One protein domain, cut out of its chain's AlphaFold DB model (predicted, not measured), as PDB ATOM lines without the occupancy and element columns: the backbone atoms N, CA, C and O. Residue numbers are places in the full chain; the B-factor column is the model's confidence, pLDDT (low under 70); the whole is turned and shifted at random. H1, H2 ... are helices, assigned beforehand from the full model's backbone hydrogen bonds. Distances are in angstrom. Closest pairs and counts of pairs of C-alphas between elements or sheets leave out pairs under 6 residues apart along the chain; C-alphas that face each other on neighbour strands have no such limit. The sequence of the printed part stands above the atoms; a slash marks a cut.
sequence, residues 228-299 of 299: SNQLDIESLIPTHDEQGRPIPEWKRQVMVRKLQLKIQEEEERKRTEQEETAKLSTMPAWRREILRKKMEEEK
ATOM      1  N   SER A 228     181.895 192.498 184.738       63.38
ATOM      2  CA  SER A 228     181.460 192.390 186.138       63.38
ATOM      3  C   SER A 228     180.872 191.014 186.443       63.38
ATOM      4  O   SER A 228     181.252 190.406 187.439       63.38
ATOM      5  N   ASN A 229     180.023 190.482 185.557       72.56
ATOM      6  CA  ASN A 229     179.444 189.148 185.729       72.56
ATOM      7  C   ASN A 229     180.518 188.049 185.667       72.56
ATOM      8  O   ASN A 229     180.456 187.091 186.426       72.56
ATOM      9  N   GLN A 230     181.526 188.181 184.802       77.88
ATOM     10  CA  GLN A 230     182.612 187.207 184.699       77.88
ATOM     11  C   GLN A 230     183.480 187.173 185.968       77.88
ATOM     12  O   GLN A 230     183.802 186.089 186.448       77.88
ATOM     13  N   LEU A 231     183.791 188.337 186.550       79.94
ATOM     14  CA  LEU A 231     184.520 188.431 187.819       79.94
ATOM     15  C   LEU A 231     183.689 187.934 189.014       79.94
ATOM     16  O   LEU A 231     184.231 187.257 189.884       79.94
ATOM     17  N   ASP A 232     182.383 188.213 189.040       87.25
ATOM     18  CA  ASP A 232     181.449 187.685 190.044       87.25
ATOM     19  C   ASP A 232     181.405 186.144 190.003       87.25
ATOM     20  O   ASP A 232     181.679 185.477 191.005       87.25
ATOM     21  N   ILE A 233     181.214 185.573 188.806       87.88
ATOM     22  CA  ILE A 233     181.223 184.123 188.552       87.88
ATOM     23  C   ILE A 233     182.560 183.487 188.950       87.88
ATOM     24  O   ILE A 233     182.560 182.426 189.573       87.88
ATOM     25  N   GLU A 234     183.698 184.101 188.616       88.62
ATOM     26  CA  GLU A 234     185.017 183.586 189.002       88.62
ATOM     27  C   GLU A 234     185.268 183.682 190.515       88.62
ATOM     28  O   GLU A 234     185.870 182.772 191.088       88.62
ATOM     29  N   SER A 235     184.755 184.720 191.186       89.25
ATOM     30  CA  SER A 235     184.890 184.895 192.640       89.25
ATOM     31  C   SER A 235     184.081 183.883 193.460       89.25
ATOM     32  O   SER A 235     184.505 183.488 194.547       89.25
ATOM     33  N   LEU A 236     182.950 183.408 192.924       90.56
ATOM     34  CA  LEU A 236     182.093 182.410 193.570       90.56
ATOM     35  C   LEU A 236     182.674 180.982 193.488       90.56
ATOM     36  O   LEU A 236     182.145 180.047 194.095       90.56
ATOM     37  N   ILE A 237     183.759 180.783 192.736       91.75
ATOM     38  CA  ILE A 237     184.400 179.478 192.572       91.75
ATOM     39  C   ILE A 237     185.435 179.258 193.679       91.75
ATOM     40  O   ILE A 237     186.354 180.064 193.834       91.75
ATOM     41  N   PRO A 238     185.378 178.124 194.405       92.94
ATOM     42  CA  PRO A 238     186.412 177.771 195.365       92.94
ATOM     43  C   PRO A 238     187.804 177.766 194.721       92.94
ATOM     44  O   PRO A 238     188.052 177.089 193.719       92.94
ATOM     45  N   THR A 239     188.725 178.515 195.322       92.62
ATOM     46  CA  THR A 239     190.136 178.582 194.910       92.62
ATOM     47  C   THR A 239     190.943 177.387 195.420       92.62
ATOM     48  O   THR A 239     191.916 176.981 194.780       92.62
ATOM     49  N   HIS A 240     190.511 176.799 196.537       94.06
ATOM     50  CA  HIS A 240     191.134 175.665 197.213       94.06
ATOM     51  C   HIS A 240     190.118 174.535 197.425       94.06
ATOM     52  O   HIS A 240     188.912 174.785 197.487       94.06
ATOM     53  N   ASP A 241     190.597 173.294 197.495       91.75
ATOM     54  CA  ASP A 241     189.775 172.134 197.842       91.75
ATOM     55  C   ASP A 241     189.554 172.010 199.360       91.75
ATOM     56  O   ASP A 241     190.080 172.780 200.164       91.75
ATOM     57  N   GLU A 242     188.750 171.024 199.754       90.88
ATOM     58  CA  GLU A 242     188.467 170.663 201.154       90.88
ATOM     59  C   GLU A 242     189.724 170.272 201.959       90.88
ATOM     60  O   GLU A 242     189.693 170.299 203.186       90.88
ATOM     61  N   GLN A 243     190.844 169.957 201.296       91.88
ATOM     62  CA  GLN A 243     192.144 169.707 201.924       91.88
ATOM     63  C   GLN A 243     193.068 170.942 201.896       91.88
ATOM     64  O   GLN A 243     194.253 170.830 202.219       91.88
ATOM     65  N   GLY A 244     192.554 172.115 201.508       93.38
ATOM     66  CA  GLY A 244     193.293 173.378 201.449       93.38
ATOM     67  C   GLY A 244     194.298 173.476 200.297       93.38
ATOM     68  O   GLY A 244     195.136 174.376 200.298       93.38
ATOM     69  N   ARG A 245     194.255 172.574 199.310       92.94
ATOM     70  CA  ARG A 245     195.169 172.582 198.157       92.94
ATOM     71  C   ARG A 245     194.589 173.444 197.035       92.94
ATOM     72  O   ARG A 245     193.376 173.432 196.832       92.94
ATOM     73  N   PRO A 246     195.412 174.181 196.267       94.00
ATOM     74  CA  PRO A 246     194.915 175.022 195.184       94.00
ATOM     75  C   PRO A 246     194.254 174.173 194.092       94.00
ATOM     76  O   PRO A 246     194.852 173.236 193.557       94.00
ATOM     77  N   ILE A 247     193.018 174.517 193.728       93.94
ATOM     78  CA  ILE A 247     192.263 173.800 192.698       93.94
ATOM     79  C   ILE A 247     192.897 174.070 191.325       93.94
ATOM     80  O   ILE A 247     193.055 175.239 190.964       93.94
ATOM     81  N   PRO A 248     193.226 173.035 190.522       95.12
ATOM     82  CA  PRO A 248     193.796 173.218 189.190       95.12
ATOM     83  C   PRO A 248     192.921 174.073 188.268       95.12
ATOM     84  O   PRO A 248     191.698 173.940 188.262       95.12
ATOM     85  N   GLU A 249     193.559 174.883 187.424       93.25
ATOM     86  CA  GLU A 249     192.892 175.837 186.526       93.25
ATOM     87  C   GLU A 249     191.799 175.198 185.654       93.25
ATOM     88  O   GLU A 249     190.684 175.705 185.589       93.25
ATOM     89  N   TRP A 250     192.047 174.018 185.077       95.44
ATOM     90  CA  TRP A 250     191.030 173.308 184.287       95.44
ATOM     91  C   TRP A 250     189.762 172.982 185.100       95.44
ATOM     92  O   TRP A 250     188.654 173.026 184.567       95.44
ATOM     93  N   LYS A 251     189.903 172.680 186.400       96.00
ATOM     94  CA  LYS A 251     188.778 172.377 187.296       96.00
ATOM     95  C   LYS A 251     188.060 173.664 187.705       96.00
ATOM     96  O   LYS A 251     186.834 173.641 187.800       96.00
ATOM     97  N   ARG A 252     188.780 174.787 187.850       94.88
ATOM     98  CA  ARG A 252     188.174 176.124 187.975       94.88
ATOM     99  C   ARG A 252     187.324 176.444 186.745       94.88
ATOM    100  O   ARG A 252     186.133 176.660 186.901       94.88
ATOM    101  N   GLN A 253     187.859 176.316 185.529       95.12
ATOM    102  CA  GLN A 253     187.123 176.558 184.274       95.12
ATOM    103  C   GLN A 253     185.891 175.655 184.086       95.12
ATOM    104  O   GLN A 253     184.855 176.103 183.589       95.12
ATOM    105  N   VAL A 254     185.965 174.384 184.498       96.00
ATOM    106  CA  VAL A 254     184.792 173.491 184.518       96.00
ATOM    107  C   VAL A 254     183.734 174.000 185.502       96.00
ATOM    108  O   VAL A 254     182.545 173.961 185.185       96.00
ATOM    109  N   MET A 255     184.138 174.523 186.664       95.44
ATOM    110  CA  MET A 255     183.215 175.168 187.602       95.44
ATOM    111  C   MET A 255     182.669 176.502 187.072       95.44
ATOM    112  O   MET A 255     181.465 176.692 187.206       95.44
ATOM    113  N   VAL A 256     183.466 177.340 186.384       95.38
ATOM    114  CA  VAL A 256     182.999 178.562 185.683       95.38
ATOM    115  C   VAL A 256     181.861 178.201 184.741       95.38
ATOM    116  O   VAL A 256     180.764 178.733 184.863       95.38
ATOM    117  N   ARG A 257     182.078 177.236 183.838       94.25
ATOM    118  CA  ARG A 257     181.047 176.816 182.876       94.25
ATOM    119  C   ARG A 257     179.817 176.223 183.556       94.25
ATOM    120  O   ARG A 257     178.706 176.533 183.147       94.25
ATOM    121  N   LYS A 258     179.992 175.399 184.594       96.62
ATOM    122  CA  LYS A 258     178.863 174.815 185.337       96.62
ATOM    123  C   LYS A 258     178.048 175.884 186.077       96.62
ATOM    124  O   LYS A 258     176.828 175.779 186.130       96.62
ATOM    125  N   LEU A 259     178.707 176.895 186.638       95.25
ATOM    126  CA  LEU A 259     178.056 178.013 187.316       95.25
ATOM    127  C   LEU A 259     177.351 178.936 186.314       95.25
ATOM    128  O   LEU A 259     176.187 179.254 186.516       95.25
ATOM    129  N   GLN A 260     178.001 179.269 185.196       94.12
ATOM    130  CA  GLN A 260     177.401 180.035 184.101       94.12
ATOM    131  C   GLN A 260     176.139 179.357 183.547       94.12
ATOM    132  O   GLN A 260     175.132 180.032 183.344       94.12
ATOM    133  N   LEU A 261     176.175 178.030 183.350       93.19
ATOM    134  CA  LEU A 261     175.005 177.237 182.954       93.19
ATOM    135  C   LEU A 261     173.897 177.286 184.009       93.19
ATOM    136  O   LEU A 261     172.738 177.444 183.651       93.19
ATOM    137  N   LYS A 262     174.240 177.198 185.300       94.50
ATOM    138  CA  LYS A 262     173.257 177.276 186.391       94.50
ATOM    139  C   LYS A 262     172.605 178.661 186.500       94.50
ATOM    140  O   LYS A 262     171.415 178.745 186.780       94.50
ATOM    141  N   ILE A 263     173.364 179.733 186.272       91.31
ATOM    142  CA  ILE A 263     172.841 181.109 186.230       91.31
ATOM    143  C   ILE A 263     171.907 181.282 185.025       91.31
ATOM    144  O   ILE A 263     170.829 181.848 185.168       91.31
ATOM    145  N   GLN A 264     172.277 180.741 183.859       93.00
ATOM    146  CA  GLN A 264     171.429 180.772 182.664       93.00
ATOM    147  C   GLN A 264     170.133 179.958 182.853       93.00
ATOM    148  O   GLN A 264     169.055 180.444 182.526       93.00
ATOM    149  N   GLU A 265     170.220 178.756 183.429       89.06
ATOM    150  CA  GLU A 265     169.063 177.925 183.795       89.06
ATOM    151  C   GLU A 265     168.147 178.643 184.799       89.06
ATOM    152  O   GLU A 265     166.925 178.627 184.652       89.06
ATOM    153  N   GLU A 266     168.717 179.317 185.803       88.62
ATOM    154  CA  GLU A 266     167.941 180.136 186.734       88.62
ATOM    155  C   GLU A 266     167.260 181.317 186.034       88.62
ATOM    156  O   GLU A 266     166.094 181.584 186.325       88.62
ATOM    157  N   GLU A 267     167.937 182.006 185.113       88.56
ATOM    158  CA  GLU A 267     167.360 183.115 184.351       88.56
ATOM    159  C   GLU A 267     166.220 182.649 183.431       88.56
ATOM    160  O   GLU A 267     165.168 183.287 183.391       88.56
ATOM    161  N   GLU A 268     166.367 181.510 182.750       88.31
ATOM    162  CA  GLU A 268     165.311 180.907 181.921       88.31
ATOM    163  C   GLU A 268     164.123 180.421 182.771       88.31
ATOM    164  O   GLU A 268     162.964 180.698 182.440       88.31
ATOM    165  N   ARG A 269     164.382 179.792 183.924       85.00
ATOM    166  CA  ARG A 269     163.345 179.418 184.900       85.00
ATOM    167  C   ARG A 269     162.607 180.651 185.428       85.00
ATOM    168  O   ARG A 269     161.380 180.670 185.445       85.00
ATOM    169  N   LYS A 270     163.341 181.700 185.809       88.19
ATOM    170  CA  LYS A 270     162.796 182.965 186.324       88.19
ATOM    171  C   LYS A 270     162.011 183.726 185.257       88.19
ATOM    172  O   LYS A 270     160.981 184.311 185.571       88.19
ATOM    173  N   ARG A 271     162.456 183.694 183.995       87.44
ATOM    174  CA  ARG A 271     161.701 184.210 182.842       87.44
ATOM    175  C   ARG A 271     160.388 183.450 182.669       87.44
ATOM    176  O   ARG A 271     159.362 184.086 182.467       87.44
ATOM    177  N   THR A 272     160.415 182.123 182.785       86.06
ATOM    178  CA  THR A 272     159.217 181.275 182.672       86.06
ATOM    179  C   THR A 272     158.214 181.589 183.786       86.06
ATOM    180  O   THR A 272     157.057 181.881 183.502       86.06
ATOM    181  N   GLU A 273     158.664 181.649 185.042       86.44
ATOM    182  CA  GLU A 273     157.837 182.036 186.196       86.44
ATOM    183  C   GLU A 273     157.303 183.478 186.072       86.44
ATOM    184  O   GLU A 273     156.138 183.759 186.366       86.44
ATOM    185  N   GLN A 274     158.116 184.414 185.570       86.62
ATOM    186  CA  GLN A 274     157.668 185.776 185.276       86.62
ATOM    187  C   GLN A 274     156.600 185.800 184.170       86.62
ATOM    188  O   GLN A 274     155.635 186.556 184.260       86.62
ATOM    189  N   GLU A 275     156.728 184.959 183.144       87.00
ATOM    190  CA  GLU A 275     155.720 184.822 182.095       87.00
ATOM    191  C   GLU A 275     154.422 184.207 182.642       87.00
ATOM    192  O   GLU A 275     153.337 184.682 182.314       87.00
ATOM    193  N   GLU A 276     154.496 183.202 183.520       86.62
ATOM    194  CA  GLU A 276     153.321 182.622 184.183       86.62
ATOM    195  C   GLU A 276     152.629 183.614 185.124       86.62
ATOM    196  O   GLU A 276     151.408 183.768 185.066       86.62
ATOM    197  N   THR A 277     153.380 184.367 185.927       85.69
ATOM    198  CA  THR A 277     152.813 185.428 186.778       85.69
ATOM    199  C   THR A 277     152.225 186.577 185.952       85.69
ATOM    200  O   THR A 277     151.162 187.092 186.303       85.69
ATOM    201  N   ALA A 278     152.826 186.936 184.812       88.06
ATOM    202  CA  ALA A 278     152.264 187.906 183.872       88.06
ATOM    203  C   ALA A 278     150.986 187.385 183.188       88.06
ATOM    204  O   ALA A 278     150.003 188.126 183.091       88.06
ATOM    205  N   LYS A 279     150.945 186.107 182.783       86.69
ATOM    206  CA  LYS A 279     149.741 185.427 182.270       86.69
ATOM    207  C   LYS A 279     148.624 185.429 183.312       86.69
ATOM    208  O   LYS A 279     147.506 185.829 182.997       86.69
ATOM    209  N   LEU A 280     148.927 185.067 184.561       83.38
ATOM    210  CA  LEU A 280     147.983 185.117 185.681       83.38
ATOM    211  C   LEU A 280     147.492 186.548 185.940       83.38
ATOM    212  O   LEU A 280     146.290 186.761 186.065       83.38
ATOM    213  N   SER A 281     148.386 187.540 185.969       87.31
ATOM    214  CA  SER A 281     148.038 188.956 186.165       87.31
ATOM    215  C   SER A 281     147.150 189.507 185.039       87.31
ATOM    216  O   SER A 281     146.201 190.246 185.310       87.31
ATOM    217  N   THR A 282     147.396 189.067 183.798       93.38
ATOM    218  CA  THR A 282     146.568 189.359 182.614       93.38
ATOM    219  C   THR A 282     145.150 188.794 182.752       93.38
ATOM    220  O   THR A 282     144.205 189.352 182.195       93.38
ATOM    221  N   MET A 283     144.951 187.721 183.531       94.12
ATOM    222  CA  MET A 283     143.605 187.245 183.839       94.12
ATOM    223  C   MET A 283     142.864 188.228 184.771       94.12
ATOM    224  O   MET A 283     143.452 188.756 185.726       94.12
ATOM    225  N   PRO A 284     141.545 188.425 184.579       92.81
ATOM    226  CA  PRO A 284     140.713 189.193 185.503       92.81
ATOM    227  C   PRO A 284     140.822 188.702 186.953       92.81
ATOM    228  O   PRO A 284     140.985 187.505 187.203       92.81
ATOM    229  N   ALA A 285     140.663 189.610 187.921       87.19
ATOM    230  CA  ALA A 285     140.835 189.309 189.347       87.19
ATOM    231  C   ALA A 285     139.986 188.117 189.830       87.19
ATOM    232  O   ALA A 285     140.501 187.238 190.513       87.19
ATOM    233  N   TRP A 286     138.724 188.024 189.392       93.44
ATOM    234  CA  TRP A 286     137.836 186.901 189.718       93.44
ATOM    235  C   TRP A 286     138.352 185.546 189.200       93.44
ATOM    236  O   TRP A 286     138.109 184.511 189.812       93.44
ATOM    237  N   ARG A 287     139.088 185.535 188.080       93.06
ATOM    238  CA  ARG A 287     139.627 184.313 187.471       93.06
ATOM    239  C   ARG A 287     140.897 183.849 188.184       93.06
ATOM    240  O   ARG A 287     141.036 182.653 188.427       93.06
ATOM    241  N   ARG A 288     141.763 184.793 188.577       92.94
ATOM    242  CA  ARG A 288     142.894 184.544 189.490       92.94
ATOM    243  C   ARG A 288     142.422 183.978 190.824       92.94
ATOM    244  O   ARG A 288     142.986 182.999 191.292       92.94
ATOM    245  N   GLU A 289     141.368 184.555 191.392       90.56
ATOM    246  CA  GLU A 289     140.817 184.133 192.681       90.56
ATOM    247  C   GLU A 289     140.253 182.704 192.640       90.56
ATOM    248  O   GLU A 289     140.493 181.928 193.558       90.56
ATOM    249  N   ILE A 290     139.591 182.305 191.545       93.00
ATOM    250  CA  ILE A 290     139.145 180.913 191.346       93.00
ATOM    251  C   ILE A 290     140.334 179.946 191.243       93.00
ATOM    252  O   ILE A 290     140.296 178.880 191.850       93.00
ATOM    253  N   LEU A 291     141.390 180.300 190.499       89.25
ATOM    254  CA  LEU A 291     142.610 179.483 190.397       89.25
ATOM    255  C   LEU A 291     143.314 179.348 191.755       89.25
ATOM    256  O   LEU A 291     143.650 178.237 192.157       89.25
ATOM    257  N   ARG A 292     143.469 180.458 192.486       88.94
ATOM    258  CA  ARG A 292     144.038 180.496 193.840       88.94
ATOM    259  C   ARG A 292     143.236 179.623 194.804       88.94
ATOM    260  O   ARG A 292     143.813 178.761 195.455       88.94
ATOM    261  N   LYS A 293     141.912 179.803 194.845       90.06
ATOM    262  CA  LYS A 293     141.007 179.015 195.688       90.06
ATOM    263  C   LYS A 293     141.076 177.523 195.358       90.06
ATOM    264  O   LYS A 293     141.096 176.712 196.273       90.06
ATOM    265  N   LYS A 294     141.166 177.158 194.075       89.31
ATOM    266  CA  LYS A 294     141.285 175.755 193.659       89.31
ATOM    267  C   LYS A 294     142.603 175.112 194.120       89.31
ATOM    268  O   LYS A 294     142.582 173.977 194.567       89.31
ATOM    269  N   MET A 295     143.717 175.848 194.073       80.69
ATOM    270  CA  MET A 295     145.015 175.390 194.605       80.69
ATOM    271  C   MET A 295     145.050 175.320 196.144       80.69
ATOM    272  O   MET A 295     145.852 174.583 196.710       80.69
ATOM    273  N   GLU A 296     144.214 176.107 196.825       79.19
ATOM    274  CA  GLU A 296     144.072 176.130 198.290       79.19
ATOM    275  C   GLU A 296     143.126 175.028 198.807       79.19
ATOM    276  O   GLU A 296     143.266 174.591 199.942       79.19
ATOM    277  N   GLU A 297     142.202 174.554 197.967       77.56
ATOM    278  CA  GLU A 297     141.257 173.456 198.236       77.56
ATOM    279  C   GLU A 297     141.851 172.056 197.952       77.56
ATOM    280  O   GLU A 297     141.321 171.054 198.426       77.56
ATOM    281  N   GLU A 298     142.964 171.975 197.212       62.59
ATOM    282  CA  GLU A 298     143.673 170.727 196.861       62.59
ATOM    283  C   GLU A 298     144.834 170.387 197.834       62.59
ATOM    284  O   GLU A 298     145.671 169.533 197.534       62.59
ATOM    285  N   LYS A 299     144.909 171.052 198.999       57.44
ATOM    286  CA  LYS A 299     146.005 170.934 199.980       57.44
ATOM    287  C   LYS A 299     145.525 170.583 201.392       57.44
ATOM    288  O   LYS A 299     146.219 169.755 202.024       57.44
TER     289      LYS A 299
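What this domain is: This is residues 228 to 299 of the 299 residues of the protein "(mimic poison frog) hypothetical protein" of Ranitomeya imitator (mimic poison frog) (UniProt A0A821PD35). A short helix, H1, packs on one long helix, H2, at residues 256 to 260; H2 makes the length of the model, and at its far end H3 turns off to make a corner with it. The printed part has 72 residues with three named helices, in the order H1, H2, H3, and no named strand: all helix. It is extended, with a radius of gyration of the C-alphas of 20.7 A and spans of 59 by 28 by 15 A.

How they stand to each other: H1, residues 228 to 235, touches H2, residues 249 to 282, at a steep tilt of 53 degrees, opposite ways; the closest C-alphas, of Glu 234 and Val 256, are 6.4 A apart. H3, residues 285 to 297, is close to H2 but not clearly touching, at a steep tilt of 63 degrees, opposite ways; the closest C-alphas, of Leu 280 and Arg 288, are 6.4 A apart. H1 and H3 are apart. In H1, H2 and H3 every O i to N i+4 pair is within hydrogen-bond range.

Where its parts are: H1 begins at C-alpha 228 (181.460, 192.390, 186.138). H2 measures 48.4 A and H3 18.2 A, ending at C-alpha 297 (141.257, 173.456, 198.236).

The domain as a whole: The C-alphas of Arg 245 and Trp 286, the two farthest apart, are 59.7 A apart. The printed part has no cut. The link from H1 to H2 is long, that from H2 to H3 tight. Residues 228, 298 and 299 have pLDDT under 70.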